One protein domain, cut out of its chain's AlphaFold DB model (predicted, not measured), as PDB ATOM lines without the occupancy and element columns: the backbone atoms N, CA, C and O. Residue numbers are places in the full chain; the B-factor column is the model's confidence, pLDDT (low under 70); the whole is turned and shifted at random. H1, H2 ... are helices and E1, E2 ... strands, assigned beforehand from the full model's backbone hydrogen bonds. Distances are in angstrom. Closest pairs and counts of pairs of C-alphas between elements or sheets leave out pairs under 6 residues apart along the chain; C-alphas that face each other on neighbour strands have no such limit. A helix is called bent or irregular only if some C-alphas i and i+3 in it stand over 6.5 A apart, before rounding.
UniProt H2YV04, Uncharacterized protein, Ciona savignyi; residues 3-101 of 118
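Overview. This is residues 3 to 101 of the 118 residues of an uncharacterized protein of Ciona savignyi (UniProt H2YV04). A long, twisted sheet of four antiparallel strands makes a slab, and the long helix H1 runs lengthwise over one of its faces, along the edge strand E4, leaving the other face bare of named helices. The second helix, H2, is set off at one end of the long axis, joined to H1 by a long link and apart from both sheet and H1. The printed part has 99 residues with four named strands and two named helices, in the order E1, E2, E3, E4, H1, H2; the sheet's order is also E1, E2, E3, E4, and the class is mixed, helices and strands. The whole is loose, with a radius of gyration of the C-alphas of 16.2 A, and elongated, spanning 47 by 26 by 25 A.

Along the chain. Find C-alpha 3 at (79.569, 70.513, 64.172), where E1, residues 3 to 7, begins its 12.8 A. E2 is residues 11 to 18, 22.5 A long. The longest strand, E3, runs through residues 21 to 33 for 38.0 A, and E4 takes residues 36 to 45 for 29.7 A. Next look at C-alpha 51, at (67.476, 58.086, 77.311); from there H1 runs through residues 51 to 73, 32.3 A, with a kink of 26 degrees near residue 67. H2, residues 85 to 100, covers 26.2 A and ends at C-alpha 100, at (101.849, 65.806, 67.159). H2 is irregular: C-alphas 86 and 89 are 7.8 A apart.

Arrangement. The sheet is a meander, each strand the antiparallel neighbour of the one before, and it is twisted, with C-alphas up to 4.4 A off its best plane. In the hairpin E2 and E3, look for N 14 and O 25, 2.8 A apart and within hydrogen-bond range. In the hairpin E3 and E4, N 26 and O 42 are within range at 2.8 A. In the hairpin E1 and E2, N 5 and O 13 are within range at 2.9 A. H1 is on the sheet at a height of 9.8 A, over E4 and only just not over E3, on which 2 of its C-alphas fall. It runs along the strands, at 20 degrees to E4 on the local plane. The closest C-alphas of E4 and H1 are those of Leu 43 and Leu 58, 7.2 A apart. H2 is not on the sheet, and it is apart from H1. O i to N i+4 pairs are within hydrogen-bond range in 18 of 19 cases in H1 and 6 of 12 in H2.

Size, cuts and confidence. The two C-alphas farthest apart are those of Tyr 48 and Arg 80, 47.5 A. The printed part has no cut. The link from H1 to H2, 11 residues, is long, and the other links are tight. Residues 66 to 72, which belong to H1, stand free, and so do residues 84 to 89, of which 85 to 89 belong to H2. The mean pLDDT of the printed part is 90.5, and Phe 20 is its one residue under 70.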
ATOM      1  N   LYS A   3      78.239  69.893  64.203       93.88
ATOM      2  CA  LYS A   3      79.569  70.513  64.172       93.88
ATOM      3  C   LYS A   3      80.583  69.497  64.668       93.88
ATOM      4  O   LYS A   3      80.377  68.909  65.725       93.88
ATOM      5  N   VAL A   4      81.655  69.314  63.909       94.31
ATOM      6  CA  VAL A   4      82.730  68.372  64.222       94.31
ATOM      7  C   VAL A   4      83.973  69.165  64.588       94.31
ATOM      8  O   VAL A   4      84.376  70.054  63.840       94.31
ATOM      9  N   TYR A   5      84.570  68.843  65.729       95.12
ATOM     10  CA  TYR A   5      85.827  69.422  66.178       95.12
ATOM     11  C   TYR A   5      86.814  68.302  66.455       95.12
ATOM     12  O   TYR A   5      86.533  67.418  67.260       95.12
ATOM     13  N   GLN A   6      87.975  68.358  65.813       93.62
ATOM     14  CA  GLN A   6      89.094  67.493  66.145       93.62
ATOM     15  C   GLN A   6      90.051  68.254  67.056       93.62
ATOM     16  O   GLN A   6      90.564  69.312  66.686       93.62
ATOM     17  N   ILE A   7      90.253  67.731  68.261       93.31
ATOM     18  CA  ILE A   7      91.041  68.361  69.315       93.31
ATOM     19  C   ILE A   7      92.268  67.485  69.555       93.31
ATOM     20  O   ILE A   7      92.195  66.410  70.147       93.31
ATOM     21  N   GLY A   8      93.420  67.948  69.075       92.19
ATOM     22  CA  GLY A   8      94.657  67.183  69.178       92.19
ATOM     23  C   GLY A   8      94.634  65.882  68.356       92.19
ATOM     24  O   GLY A   8      93.883  65.772  67.381       92.19
ATOM     25  N   PRO A   9      95.469  64.893  68.725       92.06
ATOM     26  CA  PRO A   9      95.660  63.686  67.924       92.06
ATOM     27  C   PRO A   9      94.601  62.594  68.141       92.06
ATOM     28  O   PRO A   9      94.506  61.692  67.315       92.06
ATOM     29  N   GLY A  10      93.822  62.642  69.229       91.19
ATOM     30  CA  GLY A  10      92.990  61.506  69.655       91.19
ATOM     31  C   GLY A  10      91.600  61.852  70.179       91.19
ATOM     32  O   GLY A  10      90.927  60.955  70.667       91.19
ATOM     33  N   ILE A  11      91.157  63.112  70.118       95.19
ATOM     34  CA  ILE A  11      89.841  63.518  70.637       95.19
ATOM     35  C   ILE A  11      89.017  64.149  69.516       95.19
ATOM     36  O   ILE A  11      89.476  65.065  68.828       95.19
ATOM     37  N   VAL A  12      87.780  63.684  69.351       95.75
ATOM     38  CA  VAL A  12      86.811  64.235  68.399       95.75
ATOM     39  C   VAL A  12      85.506  64.536  69.119       95.75
ATOM     40  O   VAL A  12      84.938  63.686  69.802       95.75
ATOM     41  N   HIS A  13      85.019  65.764  68.965       96.06
ATOM     42  CA  HIS A  13      83.734  66.203  69.493       96.06
ATOM     43  C   HIS A  13      82.740  66.413  68.351       96.06
ATOM     44  O   HIS A  13      82.946  67.257  67.475       96.06
ATOM     45  N   LEU A  14      81.615  65.709  68.407       94.56
ATOM     46  CA  LEU A  14      80.481  65.888  67.510       94.56
ATOM     47  C   LEU A  14      79.366  66.598  68.279       94.56
ATOM     48  O   LEU A  14      78.620  66.001  69.054       94.56
ATOM     49  N   HIS A  15      79.255  67.906  68.077       93.75
ATOM     50  CA  HIS A  15      78.195  68.718  68.658       93.75
ATOM     51  C   HIS A  15      76.983  68.674  67.738       93.75
ATOM     52  O   HIS A  15      77.019  69.193  66.619       93.75
ATOM     53  N   PHE A  16      75.886  68.102  68.215       89.94
ATOM     54  CA  PHE A  16      74.648  68.037  67.456       89.94
ATOM     55  C   PHE A  16      73.546  68.838  68.142       89.94
ATOM     56  O   PHE A  16      73.408  68.880  69.366       89.94
ATOM     57  N   ARG A  17      72.729  69.484  67.312       87.31
ATOM     58  CA  ARG A  17      71.483  70.126  67.722       87.31
ATOM     59  C   ARG A  17      70.352  69.583  66.864       87.31
ATOM     60  O   ARG A  17      70.395  69.743  65.638       87.31
ATOM     61  N   GLY A  18      69.384  68.950  67.520       80.19
ATOM     62  CA  GLY A  18      68.206  68.347  66.912       80.19
ATOM     63  C   GLY A  18      66.917  68.725  67.639       80.19
ATOM     64  O   GLY A  18      66.913  69.535  68.564       80.19
ATOM     65  N   ILE A  19      65.820  68.121  67.188       72.69
ATOM     66  CA  ILE A  19      64.452  68.397  67.655       72.69
ATOM     67  C   ILE A  19      64.252  67.912  69.100       72.69
ATOM     68  O   ILE A  19      63.583  68.558  69.895       72.69
ATOM     69  N   PHE A  20      64.907  66.804  69.455       66.50
ATOM     70  CA  PHE A  20      64.842  66.180  70.780       66.50
ATOM     71  C   PHE A  20      65.887  66.720  71.770       66.50
ATOM     72  O   PHE A  20      66.053  66.169  72.854       66.50
ATOM     73  N   GLY A  21      66.614  67.780  71.403       82.12
ATOM     74  CA  GLY A  21      67.623  68.414  72.246       82.12
ATOM     75  C   GLY A  21      68.978  68.582  71.565       82.12
ATOM     76  O   GLY A  21      69.179  68.283  70.383       82.12
ATOM     77  N   SER A  22      69.926  69.100  72.338       88.75
ATOM     78  CA  SER A  22      71.333  69.195  71.955       88.75
ATOM     79  C   SER A  22      72.179  68.232  72.773       88.75
ATOM     80  O   SER A  22      71.859  67.947  73.933       88.75
ATOM     81  N   GLY A  23      73.278  67.788  72.180       91.19
ATOM     82  CA  GLY A  23      74.264  66.959  72.849       91.19
ATOM     83  C   GLY A  23      75.633  67.053  72.195       91.19
ATOM     84  O   GLY A  23      75.816  67.680  71.147       91.19
ATOM     85  N   VAL A  24      76.596  66.435  72.862       93.81
ATOM     86  CA  VAL A  24      77.975  66.301  72.418       93.81
ATOM     87  C   VAL A  24      78.339  64.832  72.493       93.81
ATOM     88  O   VAL A  24      78.240  64.210  73.551       93.81
ATOM     89  N   PHE A  25      78.743  64.285  71.357       94.38
ATOM     90  CA  PHE A  25      79.356  62.973  71.277       94.38
ATOM     91  C   PHE A  25      80.870  63.146  71.322       94.38
ATOM     92  O   PHE A  25      81.429  63.871  70.502       94.38
ATOM     93  N   VAL A  26      81.522  62.527  72.294       95.69
ATOM     94  CA  VAL A  26      82.968  62.609  72.497       95.69
ATOM     95  C   VAL A  26      83.566  61.251  72.170       95.69
ATOM     96  O   VAL A  26      83.253  60.257  72.827       95.69
ATOM     97  N   GLN A  27      84.427  61.224  71.159       95.88
ATOM     98  CA  GLN A  27      85.200  60.056  70.755       95.88
ATOM     99  C   GLN A  27      86.646  60.271  71.201       95.88
ATOM    100  O   GLN A  27      87.256  61.280  70.844       95.88
ATOM    101  N   ASN A  28      87.181  59.339  71.981       95.44
ATOM    102  CA  ASN A  28      88.554  59.376  72.473       95.44
ATOM    103  C   ASN A  28      89.298  58.137  71.994       95.44
ATOM    104  O   ASN A  28      88.817  57.027  72.199       95.44
ATOM    105  N   LEU A  29      90.478  58.322  71.423       94.12
ATOM    106  CA  LEU A  29      91.337  57.258  70.937       94.12
ATOM    107  C   LEU A  29      92.703  57.367  71.615       94.12
ATOM    108  O   LEU A  29      93.407  58.367  71.463       94.12
ATOM    109  N   ILE A  30      93.056  56.340  72.385       93.44
ATOM    110  CA  ILE A  30      94.274  56.307  73.197       93.44
ATOM    111  C   ILE A  30      95.149  55.139  72.729       93.44
ATOM    112  O   ILE A  30      94.664  54.005  72.677       93.44
ATOM    113  N   PRO A  31      96.429  55.379  72.396       90.88
ATOM    114  CA  PRO A  31      97.364  54.306  72.103       90.88
ATOM    115  C   PRO A  31      97.824  53.629  73.397       90.88
ATOM    116  O   PRO A  31      98.393  54.287  74.265       90.88
ATOM    117  N   ILE A  32      97.587  52.320  73.512       90.88
ATOM    118  CA  ILE A  32      98.084  51.505  74.633       90.88
ATOM    119  C   ILE A  32      99.409  50.847  74.246       90.88
ATOM    120  O   ILE A  32     100.383  50.918  74.989       90.88
ATOM    121  N   GLU A  33      99.464  50.277  73.041       86.31
ATOM    122  CA  GLU A  33     100.636  49.611  72.467       86.31
ATOM    123  C   GLU A  33     100.728  49.918  70.961       86.31
ATOM    124  O   GLU A  33      99.766  50.419  70.363       86.31
ATOM    125  N   PRO A  34     101.866  49.638  70.297       83.81
ATOM    126  CA  PRO A  34     101.953  49.751  68.847       83.81
ATOM    127  C   PRO A  34     100.859  48.909  68.171       83.81
ATOM    128  O   PRO A  34     100.759  47.714  68.417       83.81
ATOM    129  N   LEU A  35     100.051  49.542  67.313       85.75
ATOM    130  CA  LEU A  35      98.888  48.940  66.635       85.75
ATOM    131  C   LEU A  35      97.713  48.540  67.551       85.75
ATOM    132  O   LEU A  35      96.730  48.003  67.049       85.75
ATOM    133  N   HIS A  36      97.757  48.864  68.849       90.12
ATOM    134  CA  HIS A  36      96.646  48.655  69.778       90.12
ATOM    135  C   HIS A  36      96.126  49.999  70.292       90.12
ATOM    136  O   HIS A  36      96.764  50.698  71.086       90.12
ATOM    137  N   LEU A  37      94.931  50.357  69.831       92.31
ATOM    138  CA  LEU A  37      94.254  51.603  70.172       92.31
ATOM    139  C   LEU A  37      92.969  51.280  70.935       92.31
ATOM    140  O   LEU A  37      92.195  50.425  70.507       92.31
ATOM    141  N   VAL A  38      92.724  51.984  72.037       93.94
ATOM    142  CA  VAL A  38      91.451  51.917  72.761       93.94
ATOM    143  C   VAL A  38      90.601  53.108  72.347       93.94
ATOM    144  O   VAL A  38      91.001  54.259  72.535       93.94
ATOM    145  N   LEU A  39      89.435  52.818  71.773       94.19
ATOM    146  CA  LEU A  39      88.450  53.801  71.337       94.19
ATOM    147  C   LEU A  39      87.266  53.824  72.310       94.19
ATOM    148  O   LEU A  39      86.583  52.819  72.496       94.19
ATOM    149  N   THR A  40      87.008  54.986  72.902       95.12
ATOM    150  CA  THR A  40      85.929  55.202  73.872       95.12
ATOM    151  C   THR A  40      84.952  56.246  73.354       95.12
ATOM    152  O   THR A  40      85.349  57.353  72.986       95.12
ATOM    153  N   HIS A  41      83.660  55.922  73.406       95.38
ATOM    154  CA  HIS A  41      82.571  56.807  73.008       95.38
ATOM    155  C   HIS A  41      81.730  57.225  74.208       95.38
ATOM    156  O   HIS A  41      81.181  56.382  74.914       95.38
ATOM    157  N   ASN A  42      81.594  58.532  74.414       94.62
ATOM    158  CA  ASN A  42      80.767  59.103  75.470       94.62
ATOM    159  C   ASN A  42      79.744  60.059  74.860       94.62
ATOM    160  O   ASN A  42      80.105  60.977  74.125       94.62
ATOM    161  N   LEU A  43      78.468  59.876  75.193       93.56
ATOM    162  CA  LEU A  43      77.398  60.769  74.762       93.56
ATOM    163  C   LEU A  43      76.897  61.597  75.944       93.56
ATOM    164  O   LEU A  43      76.345  61.059  76.903       93.56
ATOM    165  N   TYR A  44      77.022  62.916  75.829       92.00
ATOM    166  CA  TYR A  44      76.483  63.877  76.784       92.00
ATOM    167  C   TYR A  44      75.315  64.624  76.147       92.00
ATOM    168  O   TYR A  44      75.432  65.167  75.050       92.00
ATOM    169  N   GLY A  45      74.171  64.657  76.823       89.62
ATOM    170  CA  GLY A  45      72.946  65.257  76.303       89.62
ATOM    171  C   GLY A  45      72.287  66.194  77.304       89.62
ATOM    172  O   GLY A  45      72.476  66.089  78.513       89.62
ATOM    173  N   THR A  46      71.478  67.111  76.783       86.81
ATOM    174  CA  THR A  46      70.532  67.887  77.600       86.81
ATOM    175  C   THR A  46      69.505  66.973  78.278       86.81
ATOM    176  O   THR A  46      69.163  65.922  77.745       86.81
ATOM    177  N   ARG A  47      68.960  67.390  79.433       81.94
ATOM    178  CA  ARG A  47      67.958  66.614  80.201       81.94
ATOM    179  C   ARG A  47      66.720  66.218  79.379       81.94
ATOM    180  O   ARG A  47      66.084  65.220  79.691       81.94
ATOM    181  N   TYR A  48      66.388  66.991  78.347       80.75
ATOM    182  CA  TYR A  48      65.242  66.736  77.473       80.75
ATOM    183  C   TYR A  48      65.473  65.621  76.451       80.75
ATOM    184  O   TYR A  48      64.508  65.166  75.843       80.75
ATOM    185  N   LEU A  49      66.720  65.172  76.260       82.19
ATOM    186  CA  LEU A  49      67.023  64.068  75.360       82.19
ATOM    187  C   LEU A  49      66.541  62.754  75.994       82.19
ATOM    188  O   LEU A  49      67.071  62.356  77.037       82.19
ATOM    189  N   PRO A  50      65.574  62.041  75.387       86.19
ATOM    190  CA  PRO A  50      65.106  60.784  75.948       86.19
ATOM    191  C   PRO A  50      66.240  59.755  75.988       86.19
ATOM    192  O   PRO A  50      66.952  59.558  75.000       86.19
ATOM    193  N   LEU A  51      66.385  59.049  77.112       86.88
ATOM    194  CA  LEU A  51      67.476  58.086  77.311       86.88
ATOM    195  C   LEU A  51      67.508  56.983  76.242       86.88
ATOM    196  O   LEU A  51      68.588  56.545  75.852       86.88
ATOM    197  N   PHE A  52      66.347  56.550  75.740       89.44
ATOM    198  CA  PHE A  52      66.281  55.540  74.680       89.44
ATOM    199  C   PHE A  52      66.874  56.052  73.358       89.44
ATOM    200  O   PHE A  52      67.569  55.302  72.680       89.44
ATOM    201  N   VAL A  53      66.669  57.334  73.026       87.81
ATOM    202  CA  VAL A  53      67.259  57.964  71.834       87.81
ATOM    203  C   VAL A  53      68.775  58.019  71.988       87.81
ATOM    204  O   VAL A  53      69.494  57.640  71.072       87.81
ATOM    205  N   GLY A  54      69.270  58.422  73.163       88.69
ATOM    206  CA  GLY A  54      70.708  58.436  73.446       88.69
ATOM    207  C   GLY A  54      71.352  57.049  73.331       88.69
ATOM    208  O   GLY A  54      72.390  56.905  72.686       88.69
ATOM    209  N   LYS A  55      70.708  56.013  73.886       90.81
ATOM    210  CA  LYS A  55      71.161  54.619  73.744       90.81
ATOM    211  C   LYS A  55      71.167  54.154  72.290       90.81
ATOM    212  O   LYS A  55      72.113  53.494  71.877       90.81
ATOM    213  N   LEU A  56      70.143  54.511  71.518       92.25
ATOM    214  CA  LEU A  56      70.051  54.156  70.105       92.25
ATOM    215  C   LEU A  56      71.163  54.820  69.278       92.25
ATOM    216  O   LEU A  56      71.772  54.159  68.445       92.25
ATOM    217  N   LEU A  57      71.468  56.095  69.543       89.94
ATOM    218  CA  LEU A  57      72.583  56.801  68.902       89.94
ATOM    219  C   LEU A  57      73.927  56.134  69.210       89.94
ATOM    220  O   LEU A  57      74.695  55.872  68.292       89.94
ATOM    221  N   LEU A  58      74.185  55.810  70.482       92.56
ATOM    222  CA  LEU A  58      75.391  55.078  70.887       92.56
ATOM    223  C   LEU A  58      75.481  53.699  70.221       92.56
ATOM    224  O   LEU A  58      76.556  53.295  69.794       92.56
ATOM    225  N   TYR A  59      74.359  52.986  70.123       94.44
ATOM    226  CA  TYR A  59      74.311  51.679  69.475       94.44
ATOM    227  C   TYR A  59      74.609  51.771  67.975       94.44
ATOM    228  O   TYR A  59      75.426  51.006  67.467       94.44
ATOM    229  N   PHE A  60      73.991  52.718  67.266       93.44
ATOM    230  CA  PHE A  60      74.263  52.909  65.842       93.44
ATOM    231  C   PHE A  60      75.712  53.304  65.580       93.44
ATOM    232  O   PHE A  60      76.314  52.762  64.656       93.44
ATOM    233  N   GLU A  61      76.281  54.175  66.415       92.75
ATOM    234  CA  GLU A  61      77.702  54.506  66.336       92.75
ATOM    235  C   GLU A  61      78.570  53.258  66.520       92.75
ATOM    236  O   GLU A  61      79.467  53.003  65.721       92.75
ATOM    237  N   ALA A  62      78.286  52.447  67.546       93.50
ATOM    238  CA  ALA A  62      79.045  51.229  67.808       93.50
ATOM    239  C   ALA A  62      79.029  50.282  66.598       93.50
ATOM    240  O   ALA A  62      80.070  49.748  66.232       93.50
ATOM    241  N   VAL A  63      77.881  50.134  65.929       95.44
ATOM    242  CA  VAL A  63      77.762  49.321  64.705       95.44
ATOM    243  C   VAL A  63      78.557  49.911  63.535       95.44
ATOM    244  O   VAL A  63      79.125  49.158  62.746       95.44
ATOM    245  N   GLN A  64      78.593  51.238  63.381       93.94
ATOM    246  CA  GLN A  64      79.389  51.883  62.330       93.94
ATOM    247  C   GLN A  64      80.886  51.682  62.571       93.94
ATOM    248  O   GLN A  64      81.600  51.236  61.675       93.94
ATOM    249  N   VAL A  65      81.329  51.925  63.801       94.00
ATOM    250  CA  VAL A  65      82.726  51.772  64.204       94.00
ATOM    251  C   VAL A  65      83.183  50.321  64.088       94.00
ATOM    252  O   VAL A  65      84.280  50.077  63.603       94.00
ATOM    253  N   ASP A  66      82.355  49.351  64.473       94.00
ATOM    254  CA  ASP A  66      82.688  47.926  64.365       94.00
ATOM    255  C   ASP A  66      82.994  47.509  62.913       94.00
ATOM    256  O   ASP A  66      83.967  46.804  62.632       94.00
ATOM    257  N   ARG A  67      82.229  48.040  61.951       94.56
ATOM    258  CA  ARG A  67      82.487  47.816  60.518       94.56
ATOM    259  C   ARG A  67      83.796  48.450  60.062       94.56
ATOM    260  O   ARG A  67      84.529  47.840  59.284       94.56
ATOM    261  N   ASP A  68      84.100  49.647  60.550       93.88
ATOM    262  CA  ASP A  68      85.346  50.330  60.213       93.88
ATOM    263  C   ASP A  68      86.567  49.637  60.843       93.88
ATOM    264  O   ASP A  68      87.601  49.506  60.183       93.88
ATOM    265  N   ILE A  69      86.434  49.096  62.062       93.06
ATOM    266  CA  ILE A  69      87.471  48.308  62.749       93.06
ATOM    267  C   ILE A  69      87.899  47.111  61.898       93.06
ATOM    268  O   ILE A  69      89.099  46.852  61.769       93.06
ATOM    269  N   MET A  70      86.955  46.411  61.258       93.94
ATOM    270  CA  MET A  70      87.278  45.298  60.359       93.94
ATOM    271  C   MET A  70      88.235  45.734  59.239       93.94
ATOM    272  O   MET A  70      89.195  45.027  58.926       93.94
ATOM    273  N   ILE A  71      88.003  46.908  58.649       94.00
ATOM    274  CA  ILE A  71      88.861  47.446  57.590       94.00
ATOM    275  C   ILE A  71      90.200  47.898  58.173       94.00
ATOM    276  O   ILE A  71      91.243  47.591  57.599       94.00
ATOM    277  N   TRP A  72      90.199  48.611  59.302       92.00
ATOM    278  CA  TRP A  72      91.420  49.129  59.923       92.00
ATOM    279  C   TRP A  72      92.389  48.017  60.322       92.00
ATOM    280  O   TRP A  72      93.579  48.135  60.029       92.00
ATOM    281  N   ASN A  73      91.883  46.916  60.879       91.75
ATOM    282  CA  ASN A  73      92.697  45.768  61.282       91.75
ATOM    283  C   ASN A  73      93.358  45.053  60.096       91.75
ATOM    284  O   ASN A  73      94.439  44.491  60.238       91.75
ATOM    285  N   ASN A  74      92.738  45.095  58.914       92.38
ATOM    286  CA  ASN A  74      93.235  44.418  57.713       92.38
ATOM    287  C   ASN A  74      93.953  45.366  56.735       92.38
ATOM    288  O   ASN A  74      94.264  44.987  55.604       92.38
ATOM    289  N   LYS A  75      94.211  46.618  57.134       89.44
ATOM    290  CA  LYS A  75      94.776  47.644  56.255       89.44
ATOM    291  C   LYS A  75      96.216  47.980  56.617       89.44
ATOM    292  O   LYS A  75      96.557  48.252  57.759       89.44
ATOM    293  N   MET A  76      97.056  48.097  55.590       87.69
ATOM    294  CA  MET A  76      98.433  48.569  55.735       87.69
ATOM    295  C   MET A  76      98.536  50.093  55.567       87.69
ATOM    296  O   MET A  76      97.915  50.701  54.679       87.69
ATOM    297  N   PHE A  77      99.369  50.728  56.394       87.06
ATOM    298  CA  PHE A  77      99.729  52.131  56.220       87.06
ATOM    299  C   PHE A  77     100.666  52.302  55.018       87.06
ATOM    300  O   PHE A  77     101.756  51.744  54.971       87.06
ATOM    301  N   ARG A  78     100.259  53.125  54.045       87.69
ATOM    302  CA  ARG A  78     101.106  53.535  52.915       87.69
ATOM    303  C   ARG A  78     101.514  54.991  53.078       87.69
ATOM    304  O   ARG A  78     100.639  55.862  53.111       87.69
ATOM    305  N   ALA A  79     102.820  55.260  53.126       84.12
ATOM    306  CA  ALA A  79     103.357  56.616  53.267       84.12
ATOM    307  C   ALA A  79     102.980  57.520  52.076       84.12
ATOM    308  O   ALA A  79     102.574  58.664  52.276       84.12
ATOM    309  N   ARG A  80     103.029  56.978  50.851       86.12
ATOM    310  CA  ARG A  80     102.658  57.660  49.600       86.12
ATOM    311  C   ARG A  80     101.477  56.941  48.925       86.12
ATOM    312  O   ARG A  80     101.705  56.082  48.077       86.12
ATOM    313  N   PRO A  81     100.224  57.200  49.341       86.94
ATOM    314  CA  PRO A  81      99.054  56.616  48.691       86.94
ATOM    315  C   PRO A  81      98.849  57.223  47.294       86.94
ATOM    316  O   PRO A  81      99.146  58.398  47.081       86.94
ATOM    317  N   GLN A  82      98.330  56.434  46.353       87.69
ATOM    318  CA  GLN A  82      97.877  56.932  45.052       87.69
ATOM    319  C   GLN A  82      96.519  57.607  45.256       87.69
ATOM    320  O   GLN A  82      95.517  56.924  45.438       87.69
ATOM    321  N   LEU A  83      96.514  58.939  45.326       87.69
ATOM    322  CA  LEU A  83      95.315  59.731  45.596       87.69
ATOM    323  C   LEU A  83      94.735  60.282  44.298       87.69
ATOM    324  O   LEU A  83      95.467  60.832  43.469       87.69
ATOM    325  N   LEU A  84      93.416  60.186  44.158       90.44
ATOM    326  CA  LEU A  84      92.682  60.920  43.135       90.44
ATOM    327  C   LEU A  84      92.556  62.394  43.550       90.44
ATOM    328  O   LEU A  84      92.811  62.769  44.697       90.44
ATOM    329  N   LYS A  85      92.153  63.266  42.617       85.62
ATOM    330  CA  LYS A  85      91.969  64.703  42.907       85.62
ATOM    331  C   LYS A  85      90.944  64.953  44.024       85.62
ATOM    332  O   LYS A  85      91.083  65.928  44.765       85.62
ATOM    333  N   GLU A  86      89.964  64.064  44.149       89.31
ATOM    334  CA  GLU A  86      88.901  64.093  45.161       89.31
ATOM    335  C   GLU A  86      89.439  63.805  46.575       89.31
ATOM    336  O   GLU A  86      88.984  64.405  47.545       89.31
ATOM    337  N   ASP A  87      90.516  63.020  46.690       88.88
ATOM    338  CA  ASP A  87      91.116  62.608  47.967       88.88
ATOM    339  C   ASP A  87      92.197  63.571  48.490       88.88
ATOM    340  O   ASP A  87      92.954  63.254  49.416       88.88
ATOM    341  N   ASN A  88      92.312  64.773  47.912       86.06
ATOM    342  CA  ASN A  88      93.393  65.713  48.243       86.06
ATOM    343  C   ASN A  88      93.431  66.112  49.735       86.06
ATOM    344  O   ASN A  88      94.486  66.493  50.258       86.06
ATOM    345  N   LEU A  89      92.298  65.994  50.434       90.25
ATOM    346  CA  LEU A  89      92.172  66.298  51.856       90.25
ATOM    347  C   LEU A  89      92.971  65.327  52.729       90.25
ATOM    348  O   LEU A  89      93.477  65.738  53.770       90.25
ATOM    349  N   ILE A  90      93.184  64.085  52.281       90.50
ATOM    350  CA  ILE A  90      93.957  63.078  53.024       90.50
ATOM    351  C   ILE A  90      95.407  63.537  53.207       90.50
ATOM    352  O   ILE A  90      95.969  63.440  54.299       90.50
ATOM    353  N   ALA A  91      96.022  64.075  52.150       89.75
ATOM    354  CA  ALA A  91      97.396  64.569  52.214       89.75
ATOM    355  C   ALA A  91      97.521  65.790  53.143       89.75
ATOM    356  O   ALA A  91      98.474  65.881  53.920       89.75
ATOM    357  N   LYS A  92      96.540  66.704  53.099       91.94
ATOM    358  CA  LYS A  92      96.481  67.874  53.990       91.94
ATOM    359  C   LYS A  92      96.314  67.452  55.449       91.94
ATOM    360  O   LYS A  92      97.048  67.940  56.303       91.94
ATOM    361  N   TYR A  93      95.414  66.505  55.711       92.25
ATOM    362  CA  TYR A  93      95.177  65.958  57.042       92.25
ATOM    363  C   TYR A  93      96.440  65.323  57.627       92.25
ATOM    364  O   TYR A  93      96.840  65.661  58.737       92.25
ATOM    365  N   ARG A  94      97.133  64.473  56.857       91.81
ATOM    366  CA  ARG A  94      98.388  63.848  57.303       91.81
ATOM    367  C   ARG A  94      99.454  64.878  57.659       91.81
ATOM    368  O   ARG A  94     100.110  64.721  58.680       91.81
ATOM    369  N   ARG A  95      99.597  65.934  56.851       92.06
ATOM    370  CA  ARG A  95     100.544  67.027  57.121       92.06
ATOM    371  C   ARG A  95     100.201  67.779  58.406       92.06
ATOM    372  O   ARG A  95     101.100  68.079  59.178       92.06
ATOM    373  N   TRP A  96      98.921  68.068  58.633       93.62
ATOM    374  CA  TRP A  96      98.460  68.674  59.882       93.62
ATOM    375  C   TRP A  96      98.718  67.749  61.081       93.62
ATOM    376  O   TRP A  96      99.220  68.199  62.104       93.62
ATOM    377  N   PHE A  97      98.465  66.446  60.949       92.44
ATOM    378  CA  PHE A  97      98.646  65.475  62.032       92.44
ATOM    379  C   PHE A  97     100.122  65.255  62.414       92.44
ATOM    380  O   PHE A  97     100.417  64.935  63.562       92.44
ATOM    381  N   THR A  98     101.068  65.481  61.491       90.88
ATOM    382  CA  THR A  98     102.514  65.397  61.777       90.88
ATOM    383  C   THR A  98     102.948  66.297  62.936       90.88
ATOM    384  O   THR A  98     103.905  65.951  63.618       90.88
ATOM    385  N   GLN A  99     102.235  67.394  63.220       92.38
ATOM    386  CA  GLN A  99     102.580  68.312  64.315       92.38
ATOM    387  C   GLN A  99     102.610  67.651  65.706       92.38
ATOM    388  O   GLN A  99     103.243  68.176  66.615       92.38
ATOM    389  N   PHE A 100     101.917  66.520  65.882       90.94
ATOM    390  CA  PHE A 100     101.849  65.806  67.159       90.94
ATOM    391  C   PHE A 100     102.998  64.810  67.358       90.94
ATOM    392  O   PHE A 100     103.099  64.208  68.424       90.94
ATOM    393  N   TYR A 101     103.862  64.638  66.354       87.75
ATOM    394  CA  TYR A 101     105.024  63.762  66.425       87.75
ATOM    395  C   TYR A 101     106.316  64.574  66.420       87.75
ATOM    396  O   TYR A 101     106.535  65.433  65.568       87.75
TER     397      TYR A 101